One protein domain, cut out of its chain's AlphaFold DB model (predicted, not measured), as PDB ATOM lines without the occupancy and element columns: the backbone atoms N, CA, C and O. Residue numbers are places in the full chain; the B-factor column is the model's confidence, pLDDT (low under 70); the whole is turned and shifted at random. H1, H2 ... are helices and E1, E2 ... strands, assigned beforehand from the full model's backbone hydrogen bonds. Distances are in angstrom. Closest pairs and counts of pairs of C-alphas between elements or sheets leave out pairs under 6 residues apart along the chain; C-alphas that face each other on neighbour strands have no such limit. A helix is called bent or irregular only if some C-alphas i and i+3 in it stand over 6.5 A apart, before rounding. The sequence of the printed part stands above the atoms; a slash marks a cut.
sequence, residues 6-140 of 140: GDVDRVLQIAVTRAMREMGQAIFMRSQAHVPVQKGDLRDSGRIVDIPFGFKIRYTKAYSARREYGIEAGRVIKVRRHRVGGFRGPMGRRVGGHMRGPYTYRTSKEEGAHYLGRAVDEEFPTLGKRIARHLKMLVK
ATOM      1  N   GLY A   6     -17.357 -75.270  49.276       68.44
ATOM      2  CA  GLY A   6     -17.656 -75.080  47.851       68.44
ATOM      3  C   GLY A   6     -18.928 -74.273  47.542       68.44
ATOM      4  O   GLY A   6     -18.976 -73.587  46.523       68.44
ATOM      5  N   ASP A   7     -19.943 -74.295  48.411       74.06
ATOM      6  CA  ASP A   7     -21.160 -73.492  48.226       74.06
ATOM      7  C   ASP A   7     -20.902 -72.016  48.557       74.06
ATOM      8  O   ASP A   7     -21.399 -71.124  47.864       74.06
ATOM      9  N   VAL A   8     -20.063 -71.751  49.564       76.31
ATOM     10  CA  VAL A   8     -19.624 -70.395  49.932       76.31
ATOM     11  C   VAL A   8     -18.797 -69.779  48.805       76.31
ATOM     12  O   VAL A   8     -19.092 -68.662  48.369       76.31
ATOM     13  N   ASP A   9     -17.829 -70.526  48.273       79.38
ATOM     14  CA  ASP A   9     -16.979 -70.077  47.166       79.38
ATOM     15  C   ASP A   9     -17.804 -69.780  45.911       79.38
ATOM     16  O   ASP A   9     -17.627 -68.745  45.263       79.38
ATOM     17  N   ARG A  10     -18.780 -70.641  45.601       83.06
ATOM     18  CA  ARG A  10     -19.680 -70.447  44.460       83.06
ATOM     19  C   ARG A  10     -20.551 -69.203  44.619       83.06
ATOM     20  O   ARG A  10     -20.693 -68.430  43.668       83.06
ATOM     21  N   VAL A  11     -21.130 -68.980  45.800       85.00
ATOM     22  CA  VAL A  11     -21.944 -67.785  46.080       85.00
ATOM     23  C   VAL A  11     -21.099 -66.516  45.976       85.00
ATOM     24  O   VAL A  11     -21.524 -65.548  45.336       85.00
ATOM     25  N   LEU A  12     -19.885 -66.533  46.529       85.69
ATOM     26  CA  LEU A  12     -18.953 -65.414  46.440       85.69
ATOM     27  C   LEU A  12     -18.565 -65.121  44.987       85.69
ATOM     28  O   LEU A  12     -18.644 -63.974  44.550       85.69
ATOM     29  N   GLN A  13     -18.232 -66.148  44.206       86.06
ATOM     30  CA  GLN A  13     -17.865 -66.009  42.797       86.06
ATOM     31  C   GLN A  13     -19.005 -65.409  41.959       86.06
ATOM     32  O   GLN A  13     -18.774 -64.522  41.126       86.06
ATOM     33  N   ILE A  14     -20.250 -65.834  42.205       85.94
ATOM     34  CA  ILE A  14     -21.437 -65.266  41.553       85.94
ATOM     35  C   ILE A  14     -21.611 -63.796  41.956       85.94
ATOM     36  O   ILE A  14     -21.827 -62.946  41.085       85.94
ATOM     37  N   ALA A  15     -21.503 -63.477  43.248       85.81
ATOM     38  CA  ALA A  15     -21.670 -62.115  43.749       85.81
ATOM     39  C   ALA A  15     -20.612 -61.156  43.186       85.81
ATOM     40  O   ALA A  15     -20.958 -60.071  42.714       85.81
ATOM     41  N   VAL A  16     -19.345 -61.574  43.177       87.06
ATOM     42  CA  VAL A  16     -18.225 -60.806  42.619       87.06
ATOM     43  C   VAL A  16     -18.426 -60.580  41.124       87.06
ATOM     44  O   VAL A  16     -18.355 -59.442  40.667       87.06
ATOM     45  N   THR A  17     -18.779 -61.621  40.364       85.31
ATOM     46  CA  THR A  17     -19.005 -61.493  38.915       85.31
ATOM     47  C   THR A  17     -20.146 -60.520  38.607       85.31
ATOM     48  O   THR A  17     -20.013 -59.652  37.741       85.31
ATOM     49  N   ARG A  18     -21.267 -60.612  39.338       86.50
ATOM     50  CA  ARG A  18     -22.399 -59.682  39.187       86.50
ATOM     51  C   ARG A  18     -22.005 -58.249  39.544       86.50
ATOM     52  O   ARG A  18     -22.328 -57.329  38.793       86.50
ATOM     53  N   ALA A  19     -21.264 -58.063  40.635       86.50
ATOM     54  CA  ALA A  19     -20.778 -56.755  41.059       86.50
ATOM     55  C   ALA A  19     -19.812 -56.134  40.038       86.50
ATOM     56  O   ALA A  19     -19.929 -54.946  39.740       86.50
ATOM     57  N   MET A  20     -18.903 -56.926  39.461       85.31
ATOM     58  CA  MET A  20     -17.978 -56.458  38.428       85.31
ATOM     59  C   MET A  20     -18.708 -56.035  37.155       85.31
ATOM     60  O   MET A  20     -18.405 -54.975  36.616       85.31
ATOM     61  N   ARG A  21     -19.713 -56.791  36.698       85.06
ATOM     62  CA  ARG A  21     -20.531 -56.398  35.535       85.06
ATOM     63  C   ARG A  21     -21.307 -55.103  35.789       85.06
ATOM     64  O   ARG A  21     -21.316 -54.208  34.946       85.06
ATOM     65  N   GLU A  22     -21.898 -54.965  36.975       86.44
ATOM     66  CA  GLU A  22     -22.593 -53.741  37.396       86.44
ATOM     67  C   GLU A  22     -21.637 -52.534  37.460       86.44
ATOM     68  O   GLU A  22     -21.989 -51.416  37.072       86.44
ATOM     69  N   MET A  23     -20.405 -52.757  37.928       86.56
ATOM     70  CA  MET A  23     -19.348 -51.748  37.943       86.56
ATOM     71  C   MET A  23     -18.930 -51.360  36.521       86.56
ATOM     72  O   MET A  23     -18.822 -50.172  36.234       86.56
ATOM     73  N   GLY A  24     -18.775 -52.324  35.612       83.31
ATOM     74  CA  GLY A  24     -18.453 -52.056  34.210       83.31
ATOM     75  C   GLY A  24     -19.498 -51.195  33.506       83.31
ATOM     76  O   GLY A  24     -19.147 -50.253  32.793       83.31
ATOM     77  N   GLN A  25     -20.781 -51.440  33.778       83.31
ATOM     78  CA  GLN A  25     -21.870 -50.579  33.307       83.31
ATOM     79  C   GLN A  25     -21.761 -49.161  33.862       83.31
ATOM     80  O   GLN A  25     -21.915 -48.195  33.118       83.31
ATOM     81  N   ALA A  26     -21.454 -49.014  35.149       82.12
ATOM     82  CA  ALA A  26     -21.306 -47.701  35.761       82.12
ATOM     83  C   ALA A  26     -20.083 -46.928  35.236       82.12
ATOM     84  O   ALA A  26     -20.219 -45.746  34.922       82.12
ATOM     85  N   ILE A  27     -18.937 -47.598  35.077       82.75
ATOM     86  CA  ILE A  27     -17.714 -47.022  34.502       82.75
ATOM     87  C   ILE A  27     -17.985 -46.542  33.081       82.75
ATOM     88  O   ILE A  27     -17.668 -45.402  32.761       82.75
ATOM     89  N   PHE A  28     -18.622 -47.366  32.246       80.56
ATOM     90  CA  PHE A  28     -18.979 -46.965  30.887       80.56
ATOM     91  C   PHE A  28     -19.914 -45.752  30.876       80.56
ATOM     92  O   PHE A  28     -19.698 -44.802  30.134       80.56
ATOM     93  N   MET A  29     -20.944 -45.747  31.722       78.31
ATOM     94  CA  MET A  29     -21.886 -44.626  31.818       78.31
ATOM     95  C   MET A  29     -21.201 -43.324  32.232       78.31
ATOM     96  O   MET A  29     -21.487 -42.265  31.675       78.31
ATOM     97  N   ARG A  30     -20.288 -43.401  33.201       78.06
ATOM     98  CA  ARG A  30     -19.524 -42.252  33.686       78.06
ATOM     99  C   ARG A  30     -18.500 -41.794  32.656       78.06
ATOM    100  O   ARG A  30     -18.379 -40.601  32.402       78.06
ATOM    101  N   SER A  31     -17.838 -42.722  31.972       73.88
ATOM    102  CA  SER A  31     -16.889 -42.380  30.919       73.88
ATOM    103  C   SER A  31     -17.565 -41.652  29.750       73.88
ATOM    104  O   SER A  31     -16.956 -40.741  29.193       73.88
ATOM    105  N   GLN A  32     -18.848 -41.913  29.450       71.94
ATOM    106  CA  GLN A  32     -19.618 -41.125  28.469       71.94
ATOM    107  C   GLN A  32     -19.742 -39.633  28.828       71.94
ATOM    108  O   GLN A  32     -19.879 -38.789  27.938       71.94
ATOM    109  N   ALA A  33     -19.660 -39.270  30.113       67.00
ATOM    110  CA  ALA A  33     -19.612 -37.869  30.532       67.00
ATOM    111  C   ALA A  33     -18.278 -37.203  30.162       67.00
ATOM    112  O   ALA A  33     -18.219 -35.994  29.946       67.00
ATOM    113  N   HIS A  34     -17.211 -37.978  29.976       65.00
ATOM    114  CA  HIS A  34     -15.872 -37.460  29.699       65.00
ATOM    115  C   HIS A  34     -15.465 -37.608  28.226       65.00
ATOM    116  O   HIS A  34     -14.815 -36.716  27.685       65.00
ATOM    117  N   VAL A  35     -15.938 -38.650  27.541       62.59
ATOM    118  CA  VAL A  35     -15.526 -39.022  26.182       62.59
ATOM    119  C   VAL A  35     -16.070 -38.085  25.085       62.59
ATOM    120  O   VAL A  35     -17.283 -37.997  24.888       62.59
ATOM    121  N   PRO A  36     -15.205 -37.420  24.299       57.91
ATOM    122  CA  PRO A  36     -15.638 -36.509  23.242       57.91
ATOM    123  C   PRO A  36     -16.057 -37.233  21.950       57.91
ATOM    124  O   PRO A  36     -15.229 -37.550  21.095       57.91
ATOM    125  N   VAL A  37     -17.355 -37.470  21.772       58.69
ATOM    126  CA  VAL A  37     -17.926 -38.056  20.542       58.69
ATOM    127  C   VAL A  37     -18.254 -36.942  19.534       58.69
ATOM    128  O   VAL A  37     -18.741 -35.893  19.937       58.69
ATOM    129  N   GLN A  38     -17.963 -37.134  18.238       52.62
ATOM    130  CA  GLN A  38     -18.230 -36.139  17.177       52.62
ATOM    131  C   GLN A  38     -19.618 -36.280  16.528       52.62
ATOM    132  O   GLN A  38     -20.181 -35.284  16.078       52.62
ATOM    133  N   LYS A  39     -20.147 -37.506  16.415       51.72
ATOM    134  CA  LYS A  39     -21.452 -37.811  15.805       51.72
ATOM    135  C   LYS A  39     -22.111 -39.001  16.504       51.72
ATOM    136  O   LYS A  39     -21.419 -39.958  16.849       51.72
ATOM    137  N   GLY A  40     -23.439 -38.969  16.604       53.88
ATOM    138  CA  GLY A  40     -24.258 -40.036  17.186       53.88
ATOM    139  C   GLY A  40     -24.530 -39.851  18.678       53.88
ATOM    140  O   GLY A  40     -24.029 -38.920  19.311       53.88
ATOM    141  N   ASP A  41     -25.340 -40.750  19.226       60.12
ATOM    142  CA  ASP A  41     -25.658 -40.758  20.647       60.12
ATOM    143  C   ASP A  41     -24.490 -41.313  21.465       60.12
ATOM    144  O   ASP A  41     -23.754 -42.202  21.030       60.12
ATOM    145  N   LEU A  42     -24.351 -40.833  22.705       65.06
ATOM    146  CA  LEU A  42     -23.366 -41.355  23.664       65.06
ATOM    147  C   LEU A  42     -23.521 -42.870  23.885       65.06
ATOM    148  O   LEU A  42     -22.555 -43.557  24.205       65.06
ATOM    149  N   ARG A  43     -24.731 -43.396  23.674       66.12
ATOM    150  CA  ARG A  43     -25.044 -44.824  23.760       66.12
ATOM    151  C   ARG A  43     -24.252 -45.667  22.756       66.12
ATOM    152  O   ARG A  43     -23.755 -46.721  23.133       66.12
ATOM    153  N   ASP A  44     -24.106 -45.193  21.519       68.31
ATOM    154  CA  ASP A  44     -23.502 -45.955  20.413       68.31
ATOM    155  C   ASP A  44     -22.005 -45.675  20.254       68.31
ATOM    156  O   ASP A  44     -21.354 -46.131  19.305       68.31
ATOM    157  N   SER A  45     -21.447 -44.885  21.171       67.81
ATOM    158  CA  SER A  45     -20.042 -44.526  21.143       67.81
ATOM    159  C   SER A  45     -19.160 -45.723  21.486       67.81
ATOM    160  O   SER A  45     -18.060 -45.819  20.961       67.81
ATOM    161  N   GLY A  46     -19.630 -46.675  22.290       72.81
ATOM    162  CA  GLY A  46     -18.894 -47.883  22.641       72.81
ATOM    163  C   GLY A  46     -19.816 -49.008  23.086       72.81
ATOM    164  O   GLY A  46     -21.034 -48.876  23.097       72.81
ATOM    165  N   ARG A  47     -19.219 -50.137  23.455       76.75
ATOM    166  CA  ARG A  47     -19.911 -51.338  23.913       76.75
ATOM    167  C   ARG A  47     -19.198 -51.957  25.105       76.75
ATOM    168  O   ARG A  47     -17.969 -51.942  25.184       76.75
ATOM    169  N   ILE A  48     -19.984 -52.550  25.991       80.50
ATOM    170  CA  ILE A  48     -19.498 -53.403  27.072       80.50
ATOM    171  C   ILE A  48     -19.652 -54.844  26.602       80.50
ATOM    172  O   ILE A  48     -20.707 -55.220  26.094       80.50
ATOM    173  N   VAL A  49     -18.594 -55.630  26.738       82.50
ATOM    174  CA  VAL A  49     -18.597 -57.066  26.466       82.50
ATOM    175  C   VAL A  49     -18.337 -57.777  27.783       82.50
ATOM    176  O   VAL A  49     -17.285 -57.573  28.389       82.50
ATOM    177  N   ASP A  50     -19.284 -58.594  28.228       81.12
ATOM    178  CA  ASP A  50     -19.077 -59.457  29.387       81.12
ATOM    179  C   ASP A  50     -18.061 -60.546  29.025       81.12
ATOM    180  O   ASP A  50     -18.167 -61.192  27.981       81.12
ATOM    181  N   ILE A  51     -17.071 -60.745  29.890       83.19
ATOM    182  CA  ILE A  51     -16.072 -61.815  29.771       83.19
ATOM    183  C   ILE A  51     -16.144 -62.699  31.023       83.19
ATOM    184  O   ILE A  51     -16.747 -62.289  32.026       83.19
ATOM    185  N   PRO A  52     -15.565 -63.912  31.009       79.94
ATOM    186  CA  PRO A  52     -15.449 -64.706  32.226       79.94
ATOM    187  C   PRO A  52     -14.825 -63.870  33.351       79.94
ATOM    188  O   PRO A  52     -13.790 -63.238  33.155       79.94
ATOM    189  N   PHE A  53     -15.500 -63.829  34.503       75.31
ATOM    190  CA  PHE A  53     -15.079 -63.104  35.711       75.31
ATOM    191  C   PHE A  53     -14.960 -61.574  35.590       75.31
ATOM    192  O   PHE A  53     -14.437 -60.937  36.498       75.31
ATOM    193  N   GLY A  54     -15.472 -60.948  34.524       80.25
ATOM    194  CA  GLY A  54     -15.337 -59.499  34.375       80.25
ATOM    195  C   GLY A  54     -16.070 -58.900  33.181       80.25
ATOM    196  O   GLY A  54     -17.112 -59.388  32.741       80.25
ATOM    197  N   PHE A  55     -15.519 -57.802  32.669       82.94
ATOM    198  CA  PHE A  55     -16.055 -57.068  31.527       82.94
ATOM    199  C   PHE A  55     -14.925 -56.387  30.745       82.94
ATOM    200  O   PHE A  55     -13.864 -56.078  31.284       82.94
ATOM    201  N   LYS A  56     -15.177 -56.106  29.468       82.19
ATOM    202  CA  LYS A  56     -14.313 -55.306  28.601       82.19
ATOM    203  C   LYS A  56     -15.117 -54.161  28.010       82.19
ATOM    204  O   LYS A  56     -16.140 -54.385  27.367       82.19
ATOM    205  N   ILE A  57     -14.638 -52.935  28.183       78.75
ATOM    206  CA  ILE A  57     -15.220 -51.764  27.526       78.75
ATOM    207  C   ILE A  57     -14.446 -51.527  26.235       78.75
ATOM    208  O   ILE A  57     -13.233 -51.328  26.260       78.75
ATOM    209  N   ARG A  58     -15.143 -51.581  25.097       74.69
ATOM    210  CA  ARG A  58     -14.577 -51.240  23.794       74.69
ATOM    211  C   ARG A  58     -15.280 -50.028  23.232       74.69
ATOM    212  O   ARG A  58     -16.495 -49.965  23.117       74.69
ATOM    213  N   TYR A  59     -14.462 -49.118  22.784       71.19
ATOM    214  CA  TYR A  59     -14.848 -47.899  22.135       71.19
ATOM    215  C   TYR A  59     -14.814 -48.098  20.610       71.19
ATOM    216  O   TYR A  59     -13.859 -48.667  20.082       71.19
ATOM    217  N   THR A  60     -15.909 -47.770  19.914       67.00
ATOM    218  CA  THR A  60     -16.135 -48.141  18.499       67.00
ATOM    219  C   THR A  60     -16.298 -46.953  17.559       67.00
ATOM    220  O   THR A  60     -16.339 -47.142  16.344       67.00
ATOM    221  N   LYS A  61     -16.422 -45.735  18.088       64.25
ATOM    222  CA  LYS A  61     -16.517 -44.502  17.297       64.25
ATOM    223  C   LYS A  61     -15.220 -43.717  17.439       64.25
ATOM    224  O   LYS A  61     -14.558 -43.824  18.456       64.25
ATOM    225  N   ALA A  62     -14.852 -42.917  16.447       56.59
ATOM    226  CA  ALA A  62     -13.677 -42.060  16.570       56.59
ATOM    227  C   ALA A  62     -13.914 -41.010  17.677       56.59
ATOM    228  O   ALA A  62     -14.934 -40.315  17.639       56.59
ATOM    229  N   TYR A  63     -12.987 -40.853  18.627       59.38
ATOM    230  CA  TYR A  63     -13.078 -39.848  19.702       59.38
ATOM    231  C   TYR A  63     -12.187 -38.654  19.436       59.38
ATOM    232  O   TYR A  63     -11.070 -38.794  18.947       59.38
ATOM    233  N   SER A  64     -12.659 -37.477  19.829       52.53
ATOM    234  CA  SER A  64     -11.808 -36.295  19.908       52.53
ATOM    235  C   SER A  64     -11.134 -36.212  21.281       52.53
ATOM    236  O   SER A  64     -11.619 -36.771  22.261       52.53
ATOM    237  N   ALA A  65      -9.983 -35.555  21.372       50.12
ATOM    238  CA  ALA A  65      -9.289 -35.328  22.636       50.12
ATOM    239  C   ALA A  65      -9.115 -33.820  22.859       50.12
ATOM    240  O   ALA A  65      -9.092 -33.025  21.916       50.12
ATOM    241  N   ARG A  66      -9.045 -33.391  24.123       50.50
ATOM    242  CA  ARG A  66      -8.639 -32.015  24.430       50.50
ATOM    243  C   ARG A  66      -7.151 -31.848  24.127       50.50
ATOM    244  O   ARG A  66      -6.357 -32.748  24.380       50.50
ATOM    245  N   ARG A  67      -6.785 -30.668  23.622       49.44
ATOM    246  CA  ARG A  67      -5.398 -30.273  23.318       49.44
ATOM    247  C   ARG A  67      -4.477 -30.327  24.551       49.44
ATOM    248  O   ARG A  67      -3.276 -30.484  24.389       49.44
ATOM    249  N   GLU A  68      -5.062 -30.271  25.751       49.97
ATOM    250  CA  GLU A  68      -4.406 -30.397  27.067       49.97
ATOM    251  C   GLU A  68      -3.672 -31.740  27.285       49.97
ATOM    252  O   GLU A  68      -2.892 -31.845  28.221       49.97
ATOM    253  N   TYR A  69      -3.860 -32.743  26.417       52.88
ATOM    254  CA  TYR A  69      -3.218 -34.064  26.517       52.88
ATOM    255  C   TYR A  69      -2.077 -34.288  25.497       52.88
ATOM    256  O   TYR A  69      -1.920 -35.388  24.979       52.88
ATOM    257  N   GLY A  70      -1.290 -33.256  25.160       48.41
ATOM    258  CA  GLY A  70      -0.038 -33.433  24.394       48.41
ATOM    259  C   GLY A  70      -0.191 -33.657  22.879       48.41
ATOM    260  O   GLY A  70       0.603 -34.366  22.261       48.41
ATOM    261  N   ILE A  71      -1.216 -33.068  22.252       50.22
ATOM    262  CA  ILE A  71      -1.461 -33.202  20.803       50.22
ATOM    263  C   ILE A  71      -0.608 -32.186  20.021       50.22
ATOM    264  O   ILE A  71      -0.884 -30.985  20.066       50.22
ATOM    265  N   GLU A  72       0.379 -32.664  19.258       46.19
ATOM    266  CA  GLU A  72       1.170 -31.842  18.327       46.19
ATOM    267  C   GLU A  72       0.285 -31.135  17.286       46.19
ATOM    268  O   GLU A  72      -0.650 -31.708  16.712       46.19
ATOM    269  N   ALA A  73       0.575 -29.857  17.034       42.66
ATOM    270  CA  ALA A  73      -0.141 -29.047  16.060       42.66
ATOM    271  C   ALA A  73       0.141 -29.551  14.630       42.66
ATOM    272  O   ALA A  73       1.280 -29.523  14.186       42.66
ATOM    273  N   GLY A  74      -0.887 -29.999  13.898       45.41
ATOM    274  CA  GLY A  74      -0.758 -30.303  12.461       45.41
ATOM    275  C   GLY A  74      -1.603 -31.467  11.935       45.41
ATOM    276  O   GLY A  74      -1.957 -31.469  10.763       45.41
ATOM    277  N   ARG A  75      -2.012 -32.423  12.785       47.53
ATOM    278  CA  ARG A  75      -2.860 -33.581  12.398       47.53
ATOM    279  C   ARG A  75      -4.247 -33.544  13.042       47.53
ATOM    280  O   ARG A  75      -4.680 -34.490  13.689       47.53
ATOM    281  N   VAL A  76      -4.922 -32.406  12.919       51.56
ATOM    282  CA  VAL A  76      -6.076 -32.064  13.754       51.56
ATOM    283  C   VAL A  76      -7.360 -31.997  12.930       51.56
ATOM    284  O   VAL A  76      -7.556 -31.056  12.164       51.56
ATOM    285  N   ILE A  77      -8.296 -32.920  13.162       52.00
ATOM    286  CA  ILE A  77      -9.698 -32.709  12.764       52.00
ATOM    287  C   ILE A  77     -10.355 -31.861  13.861       52.00
ATOM    288  O   ILE A  77     -10.408 -32.254  15.028       52.00
ATOM    289  N   LYS A  78     -10.824 -30.661  13.510       56.03
ATOM    290  CA  LYS A  78     -11.503 -29.759  14.451       56.03
ATOM    291  C   LYS A  78     -12.937 -30.243  14.676       56.03
ATOM    292  O   LYS A  78     -13.742 -30.248  13.745       56.03
ATOM    293  N   VAL A  79     -13.284 -30.607  15.908       56.91
ATOM    294  CA  VAL A  79     -14.679 -30.875  16.284       56.91
ATOM    295  C   VAL A  79     -15.354 -29.565  16.629       56.91
ATOM    296  O   VAL A  79     -14.958 -28.881  17.575       56.91
ATOM    297  N   ARG A  80     -16.387 -29.223  15.857       59.78
ATOM    298  CA  ARG A  80     -17.233 -28.060  16.125       59.78
ATOM    299  C   ARG A  80     -18.004 -28.252  17.427       59.78
ATOM    300  O   ARG A  80     -18.342 -29.377  17.809       59.78
ATOM    301  N   ARG A  81     -18.307 -27.132  18.081       67.25
ATOM    302  CA  ARG A  81     -19.188 -27.122  19.243       67.25
ATOM    303  C   ARG A  81     -20.558 -27.679  18.836       67.25
ATOM    304  O   ARG A  81     -21.154 -27.173  17.892       67.25
ATOM    305  N   HIS A  82     -21.036 -28.718  19.511       64.75
ATOM    306  CA  HIS A  82     -22.330 -29.342  19.225       64.75
ATOM    307  C   HIS A  82     -22.971 -29.889  20.505       64.75
ATOM    308  O   HIS A  82     -22.300 -30.088  21.522       64.75
ATOM    309  N   ARG A  83     -24.288 -30.103  20.462       68.62
ATOM    310  CA  ARG A  83     -25.054 -30.696  21.561       68.62
ATOM    311  C   ARG A  83     -25.163 -32.197  21.333       68.62
ATOM    312  O   ARG A  83     -25.596 -32.613  20.264       68.62
ATOM    313  N   VAL A  84     -24.793 -32.992  22.332       68.19
ATOM    314  CA  VAL A  84     -24.983 -34.450  22.294       68.19
ATOM    315  C   VAL A  84     -26.270 -34.813  23.029       68.19
ATOM    316  O   VAL A  84     -26.551 -34.263  24.099       68.19
ATOM    317  N   GLY A  85     -27.047 -35.735  22.457       64.56
ATOM    318  CA  GLY A  85     -28.218 -36.316  23.106       64.56
ATOM    319  C   GLY A  85     -27.810 -37.089  24.361       64.56
ATOM    320  O   GLY A  85     -26.848 -37.855  24.356       64.56
ATOM    321  N   GLY A  86     -28.518 -36.852  25.466       72.94
ATOM    322  CA  GLY A  86     -28.401 -37.699  26.650       72.94
ATOM    323  C   GLY A  86     -29.123 -39.028  26.439       72.94
ATOM    324  O   GLY A  86     -29.979 -39.134  25.567       72.94
ATOM    325  N   PHE A  87     -28.843 -40.024  27.273       74.19
ATOM    326  CA  PHE A  87     -29.544 -41.308  27.220       74.19
ATOM    327  C   PHE A  87     -29.804 -41.860  28.620       74.19
ATOM    328  O   PHE A  87     -29.158 -41.475  29.599       74.19
ATOM    329  N   ARG A  88     -30.779 -42.765  28.728       74.44
ATOM    330  CA  ARG A  88     -30.943 -43.615  29.913       74.44
ATOM    331  C   ARG A  88     -30.157 -44.893  29.680       74.44
ATOM    332  O   ARG A  88     -30.393 -45.589  28.698       74.44
ATOM    333  N   GLY A  89     -29.205 -45.168  30.558       68.25
ATOM    334  CA  GLY A  89     -28.435 -46.396  30.505       68.25
ATOM    335  C   GLY A  89     -29.046 -47.518  31.333       68.25
ATOM    336  O   GLY A  89     -30.136 -47.370  31.901       68.25
ATOM    337  N   PRO A  90     -28.316 -48.639  31.438       59.88
ATOM    338  CA  PRO A  90     -28.678 -49.735  32.321       59.88
ATOM    339  C   PRO A  90     -28.847 -49.217  33.755       59.88
ATOM    340  O   PRO A  90     -28.160 -48.281  34.171       59.88
ATOM    341  N   MET A  91     -29.761 -49.819  34.519       63.34
ATOM    342  CA  MET A  91     -30.068 -49.438  35.910       63.34
ATOM    343  C   MET A  91     -30.777 -48.081  36.092       63.34
ATOM    344  O   MET A  91     -30.763 -47.520  37.185       63.34
ATOM    345  N   GLY A  92     -31.373 -47.517  35.036       66.75
ATOM    346  CA  GLY A  92     -32.151 -46.272  35.125       66.75
ATOM    347  C   GLY A  92     -31.312 -45.002  35.311       66.75
ATOM    348  O   GLY A  92     -31.869 -43.908  35.416       66.75
ATOM    349  N   ARG A  93     -29.975 -45.110  35.308       70.50
ATOM    350  CA  ARG A  93     -29.074 -43.953  35.372       70.50
ATOM    351  C   ARG A  93     -29.189 -43.132  34.088       70.50
ATOM    352  O   ARG A  93     -29.101 -43.667  32.983       70.50
ATOM    353  N   ARG A  94     -29.362 -41.817  34.228       72.69
ATOM    354  CA  ARG A  94     -29.429 -40.882  33.099       72.69
ATOM    355  C   ARG A  94     -28.064 -40.244  32.871       72.69
ATOM    356  O   ARG A  94     -27.522 -39.626  33.781       72.69
ATOM    357  N   VAL A  95     -27.558 -40.327  31.646       69.94
ATOM    358  CA  VAL A  95     -26.474 -39.457  31.183       69.94
ATOM    359  C   VAL A  95     -27.113 -38.217  30.579       69.94
ATOM    360  O   VAL A  95     -27.859 -38.301  29.601       69.94
ATOM    361  N   GLY A  96     -26.869 -37.064  31.199       68.31
ATOM    362  CA  GLY A  96     -27.328 -35.779  30.687       68.31
ATOM    363  C   GLY A  96     -26.647 -35.438  29.362       68.31
ATOM    364  O   GLY A  96     -25.428 -35.561  29.224       68.31
ATOM    365  N   GLY A  97     -27.440 -34.984  28.391       69.19
ATOM    366  CA  GLY A  97     -26.890 -34.340  27.203       69.19
ATOM    367  C   GLY A  97     -26.197 -33.042  27.609       69.19
ATOM    368  O   GLY A  97     -26.680 -32.329  28.487       69.19
ATOM    369  N   HIS A  98     -25.064 -32.736  26.994       69.44
ATOM    370  CA  HIS A  98     -24.269 -31.554  27.319       69.44
ATOM    371  C   HIS A  98     -23.627 -30.981  26.055       69.44
ATOM    372  O   HIS A  98     -23.575 -31.630  25.007       69.44
ATOM    373  N   MET A  99     -23.184 -29.726  26.138       68.12
ATOM    374  CA  MET A  99     -22.444 -29.083  25.055       68.12
ATOM    375  C   MET A  99     -21.017 -29.622  25.022       68.12
ATOM    376  O   MET A  99     -20.337 -29.643  26.046       68.12
ATOM    377  N   ARG A 100     -20.558 -30.030  23.839       66.44
ATOM    378  CA  ARG A 100     -19.210 -30.554  23.608       66.44
ATOM    379  C   ARG A 100     -18.473 -29.725  22.564       66.44
ATOM    380  O   ARG A 100     -19.095 -29.210  21.643       66.44
ATOM    381  N   GLY A 101     -17.152 -29.621  22.707       59.00
ATOM    382  CA  GLY A 101     -16.241 -28.895  21.818       59.00
ATOM    383  C   GLY A 101     -15.953 -27.446  22.252       59.00
ATOM    384  O   GLY A 101     -16.588 -26.951  23.183       59.00
ATOM    385  N   PRO A 102     -15.017 -26.755  21.573       57.25
ATOM    386  CA  PRO A 102     -14.203 -27.259  20.464       57.25
ATOM    387  C   PRO A 102     -13.118 -28.243  20.936       57.25
ATOM    388  O   PRO A 102     -12.484 -28.035  21.966       57.25
ATOM    389  N   TYR A 103     -12.910 -29.325  20.178       60.56
ATOM    390  CA  TYR A 103     -11.859 -30.320  20.441       60.56
ATOM    391  C   TYR A 103     -10.991 -30.536  19.199       60.56
ATOM    392  O   TYR A 103     -11.427 -30.299  18.071       60.56
ATOM    393  N   THR A 104      -9.771 -31.017  19.410       51.22
ATOM    394  CA  THR A 104      -8.798 -31.344  18.364       51.22
ATOM    395  C   THR A 104      -8.617 -32.861  18.314       51.22
ATOM    396  O   THR A 104      -8.193 -33.458  19.295       51.22
ATOM    397  N   TYR A 105      -8.981 -33.519  17.211       48.72
ATOM    398  CA  TYR A 105      -8.779 -34.968  17.056       48.72
ATOM    399  C   TYR A 105      -7.294 -35.349  17.056       48.72
ATOM    400  O   TYR A 105      -6.484 -34.637  16.463       48.72
ATOM    401  N   ARG A 106      -6.981 -36.525  17.614       47.25
ATOM    402  CA  ARG A 106      -5.772 -37.304  17.310       47.25
ATOM    403  C   ARG A 106      -6.176 -38.781  17.165       47.25
ATOM    404  O   ARG A 106      -6.894 -39.301  18.009       47.25
ATOM    405  N   THR A 107      -5.746 -39.417  16.081       47.03
ATOM    406  CA  THR A 107      -5.789 -40.872  15.797       47.03
ATOM    407  C   THR A 107      -4.389 -41.447  16.092       47.03
ATOM    408  O   THR A 107      -3.421 -40.702  15.971       47.03
ATOM    409  N   SER A 108      -4.102 -42.703  16.439       48.12
ATOM    410  CA  SER A 108      -4.840 -43.973  16.405       48.12
ATOM    411  C   SER A 108      -4.363 -44.955  17.506       48.12
ATOM    412  O   SER A 108      -4.482 -46.168  17.341       48.12
ATOM    413  N   LYS A 109      -3.722 -44.480  18.592       45.59
ATOM    414  CA  LYS A 109      -2.973 -45.374  19.513       45.59
ATOM    415  C   LYS A 109      -3.066 -45.089  21.022       45.59
ATOM    416  O   LYS A 109      -2.607 -45.918  21.796       45.59
ATOM    417  N   GLU A 110      -3.709 -44.003  21.455       50.28
ATOM    418  CA  GLU A 110      -3.843 -43.631  22.888       50.28
ATOM    419  C   GLU A 110      -5.320 -43.490  23.319       50.28
ATOM    420  O   GLU A 110      -5.701 -42.696  24.179       50.28
ATOM    421  N   GLU A 111      -6.207 -44.218  22.641       56.06
ATOM    422  CA  GLU A 111      -7.627 -43.884  22.558       56.06
ATOM    423  C   GLU A 111      -8.418 -44.237  23.829       56.06
ATOM    424  O   GLU A 111      -8.587 -45.396  24.200       56.06
ATOM    425  N   GLY A 112      -8.968 -43.217  24.493       56.09
ATOM    426  CA  GLY A 112     -10.043 -43.361  25.482       56.09
ATOM    427  C   GLY A 112      -9.649 -43.913  26.857       56.09
ATOM    428  O   GLY A 112     -10.445 -43.790  27.791       56.09
ATOM    429  N   ALA A 113      -8.437 -44.458  27.006       62.69
ATOM    430  CA  ALA A 113      -7.937 -45.034  28.254       62.69
ATOM    431  C   ALA A 113      -7.936 -44.021  29.405       62.69
ATOM    432  O   ALA A 113      -8.336 -44.368  30.506       62.69
ATOM    433  N   HIS A 114      -7.604 -42.753  29.150       66.62
ATOM    434  CA  HIS A 114      -7.636 -41.702  30.178       66.62
ATOM    435  C   HIS A 114      -9.049 -41.422  30.710       66.62
ATOM    436  O   HIS A 114      -9.249 -41.262  31.913       66.62
ATOM    437  N   TYR A 115     -10.052 -41.395  29.826       68.56
ATOM    438  CA  TYR A 115     -11.445 -41.191  30.231       68.56
ATOM    439  C   TYR A 115     -12.007 -42.405  30.973       68.56
ATOM    440  O   TYR A 115     -12.850 -42.251  31.854       68.56
ATOM    441  N   LEU A 116     -11.538 -43.607  30.619       71.69
ATOM    442  CA  LEU A 116     -11.844 -44.829  31.356       71.69
ATOM    443  C   LEU A 116     -11.141 -44.863  32.708       71.69
ATOM    444  O   LEU A 116     -11.808 -45.164  33.682       71.69
ATOM    445  N   GLY A 117      -9.858 -44.506  32.783       73.06
ATOM    446  CA  GLY A 117      -9.080 -44.470  34.022       73.06
ATOM    447  C   GLY A 117      -9.738 -43.572  35.061       73.06
ATOM    448  O   GLY A 117     -10.084 -44.039  36.136       73.06
ATOM    449  N   ARG A 118     -10.096 -42.342  34.679       75.12
ATOM    450  CA  ARG A 118     -10.837 -41.438  35.568       75.12
ATOM    451  C   ARG A 118     -12.183 -42.016  36.025       75.12
ATOM    452  O   ARG A 118     -12.540 -41.921  37.193       75.12
ATOM    453  N   ALA A 119     -12.938 -42.629  35.113       79.31
ATOM    454  CA  ALA A 119     -14.211 -43.255  35.462       79.31
ATOM    455  C   ALA A 119     -14.036 -44.488  36.371       79.31
ATOM    456  O   ALA A 119     -14.908 -44.759  37.195       79.31
ATOM    457  N   VAL A 120     -12.927 -45.219  36.225       81.31
ATOM    458  CA  VAL A 120     -12.535 -46.336  37.092       81.31
ATOM    459  C   VAL A 120     -12.198 -45.809  38.479       81.31
ATOM    460  O   VAL A 120     -12.804 -46.283  39.433       81.31
ATOM    461  N   ASP A 121     -11.333 -44.802  38.594       81.81
ATOM    462  CA  ASP A 121     -10.928 -44.212  39.877       81.81
ATOM    463  C   ASP A 121     -12.140 -43.718  40.683       81.81
ATOM    464  O   ASP A 121     -12.213 -43.887  41.899       81.81
ATOM    465  N   GLU A 122     -13.141 -43.165  39.996       81.44
ATOM    466  CA  GLU A 122     -14.364 -42.661  40.622       81.44
ATOM    467  C   GLU A 122     -15.358 -43.774  41.026       81.44
ATOM    468  O   GLU A 122     -16.121 -43.602  41.979       81.44
ATOM    469  N   GLU A 123     -15.389 -44.915  40.329       83.69
ATOM    470  CA  GLU A 123     -16.337 -46.008  40.614       83.69
ATOM    471  C   GLU A 123     -15.732 -47.144  41.457       83.69
ATOM    472  O   GLU A 123     -16.483 -47.832  42.159       83.69
ATOM    473  N   PHE A 124     -14.409 -47.329  41.449       82.12
ATOM    474  CA  PHE A 124     -13.707 -48.401  42.164       82.12
ATOM    475  C   PHE A 124     -14.004 -48.436  43.675       82.12
ATOM    476  O   PHE A 124     -14.314 -49.519  44.183       82.12
ATOM    477  N   PRO A 125     -14.075 -47.295  44.399       87.06
ATOM    478  CA  PRO A 125     -14.441 -47.284  45.822       87.06
ATOM    479  C   PRO A 125     -15.834 -47.868  46.118       87.06
ATOM    480  O   PRO A 125     -16.154 -48.198  47.261       87.06
ATOM    481  N   THR A 126     -16.697 -48.007  45.105       84.88
ATOM    482  CA  THR A 126     -18.053 -48.550  45.267       84.88
ATOM    483  C   THR A 126     -18.137 -50.070  45.110       84.88
ATOM    484  O   THR A 126     -19.191 -50.643  45.402       84.88
ATOM    485  N   LEU A 127     -17.057 -50.747  44.695       83.25
ATOM    486  CA  LEU A 127     -17.064 -52.181  44.392       83.25
ATOM    487  C   LEU A 127     -17.459 -53.038  45.604       83.25
ATOM    488  O   LEU A 127     -18.348 -53.881  45.488       83.25
ATOM    489  N   GLY A 128     -16.894 -52.768  46.785       81.69
ATOM    490  CA  GLY A 128     -17.235 -53.499  48.014       81.69
ATOM    491  C   GLY A 128     -18.723 -53.401  48.372       81.69
ATOM    492  O   GLY A 128     -19.362 -54.406  48.683       81.69
ATOM    493  N   LYS A 129     -19.324 -52.211  48.214       87.44
ATOM    494  CA  LYS A 129     -20.769 -52.003  48.428       87.44
ATOM    495  C   LYS A 129     -21.621 -52.799  47.432       87.44
ATOM    496  O   LYS A 129     -22.697 -53.273  47.793       87.44
ATOM    497  N   ARG A 130     -21.160 -52.950  46.185       86.56
ATOM    498  CA  ARG A 130     -21.846 -53.753  45.157       86.56
ATOM    499  C   ARG A 130     -21.763 -55.243  45.482       86.56
ATOM    500  O   ARG A 130     -22.793 -55.908  45.457       86.56
ATOM    501  N   ILE A 131     -20.584 -55.744  45.864       86.81
ATOM    502  CA  ILE A 131     -20.394 -57.144  46.277       86.81
ATOM    503  C   ILE A 131     -21.300 -57.476  47.467       86.81
ATOM    504  O   ILE A 131     -22.078 -58.424  47.390       86.81
ATOM    505  N   ALA A 132     -21.285 -56.652  48.520       85.81
ATOM    506  CA  ALA A 132     -22.120 -56.853  49.706       85.81
ATOM    507  C   ALA A 132     -23.623 -56.901  49.374       85.81
ATOM    508  O   ALA A 132     -24.363 -57.721  49.921       85.81
ATOM    509  N   ARG A 133     -24.085 -56.063  48.435       88.38
ATOM    510  CA  ARG A 133     -25.475 -56.080  47.960       88.38
ATOM    511  C   ARG A 133     -25.827 -57.400  47.273       88.38
ATOM    512  O   ARG A 133     -26.879 -57.960  47.565       88.38
ATOM    513  N   HIS A 134     -24.969 -57.892  46.376       86.31
ATOM    514  CA  HIS A 134     -25.195 -59.162  45.674       86.31
ATOM    515  C   HIS A 134     -25.123 -60.364  46.614       86.31
ATOM    516  O   HIS A 134     -25.980 -61.236  46.520       86.31
ATOM    517  N   LEU A 135     -24.196 -60.369  47.575       86.00
ATOM    518  CA  LEU A 135     -24.143 -61.385  48.632       86.00
ATOM    519  C   LEU A 135     -25.441 -61.410  49.448       86.00
ATOM    520  O   LEU A 135     -26.052 -62.464  49.593       86.00
ATOM    521  N   LYS A 136     -25.936 -60.248  49.893       87.38
ATOM    522  CA  LYS A 136     -27.206 -60.151  50.633       87.38
ATOM    523  C   LYS A 136     -28.403 -60.704  49.850       87.38
ATOM    524  O   LYS A 136     -29.344 -61.192  50.462       87.38
ATOM    525  N   MET A 137     -28.403 -60.601  48.520       85.50
ATOM    526  CA  MET A 137     -29.477 -61.151  47.683       85.50
ATOM    527  C   MET A 137     -29.383 -62.667  47.494       85.50
ATOM    528  O   MET A 137     -30.405 -63.288  47.242       85.50
ATOM    529  N   LEU A 138     -28.182 -63.244  47.572       83.19
ATOM    530  CA  LEU A 138     -27.938 -64.673  47.335       83.19
ATOM    531  C   LEU A 138     -28.028 -65.528  48.605       83.19
ATOM    532  O   LEU A 138     -28.173 -66.739  48.501       83.19
ATOM    533  N   VAL A 139     -27.900 -64.904  49.778       78.50
ATOM    534  CA  VAL A 139     -27.955 -65.565  51.096       78.50
ATOM    535  C   VAL A 139     -29.356 -65.468  51.733       78.50
ATOM    536  O   VAL A 139     -29.594 -66.036  52.794       78.50
ATOM    537  N   LYS A 140     -30.283 -64.745  51.094       60.00
ATOM    538  CA  LYS A 140     -31.713 -64.771  51.431       60.00
ATOM    539  C   LYS A 140     -32.364 -66.043  50.908       60.00
ATOM    540  O   LYS A 140     -33.242 -66.553  51.630       60.00
TER     541      LYS A 140
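What this domain is: This is residues 6 to 140 of the 140 residues of an uncharacterized protein of marine sediment metagenome (UniProt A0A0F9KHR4). The long helix H1 has the E1-E2 hairpin on one side and bent helix H3 on another, with E3 and loops at the far end. The printed part has 135 residues, with H1, H2, E1, E2, E3 and H3 in order, mixed in class. It is loose, with radius of gyration of the C-alphas 17.5 A, and spans 59 by 27 by 22 A.

Where its parts are: H1, residues 6 to 34, 41.8 A long, begins at (-17.656, -75.080, 47.851). H2 is 42 to 45, E1 46 to 51, E2 54 to 59, E3 103 to 105. H3, one helix by hydrogen bonds, is bent, with C-alphas 125 and 128 7.2 A apart. Arm H3a, residues 113 to 125, is irregular, with C-alphas 122 and 125 7.0 A apart; arm H3b, residues 128 to 138, ends at C-alpha 138 at (-27.938, -64.673, 47.335).

How they stand to each other: H1 touches H3a with residues 23 to 34 alone, closest C-alphas Ile 27 and Ala 119, 5.2 A, at a steep tilt of 49 degrees. In antiparallel E1 and E2, N 49 and O 56 are within hydrogen-bond range, 2.8 A. In H3b every O i to N i+4 pair is within range.

The domain as a whole: The printed part has no cut; the E2 to E3 link is long; 66 residues have pLDDT under 70.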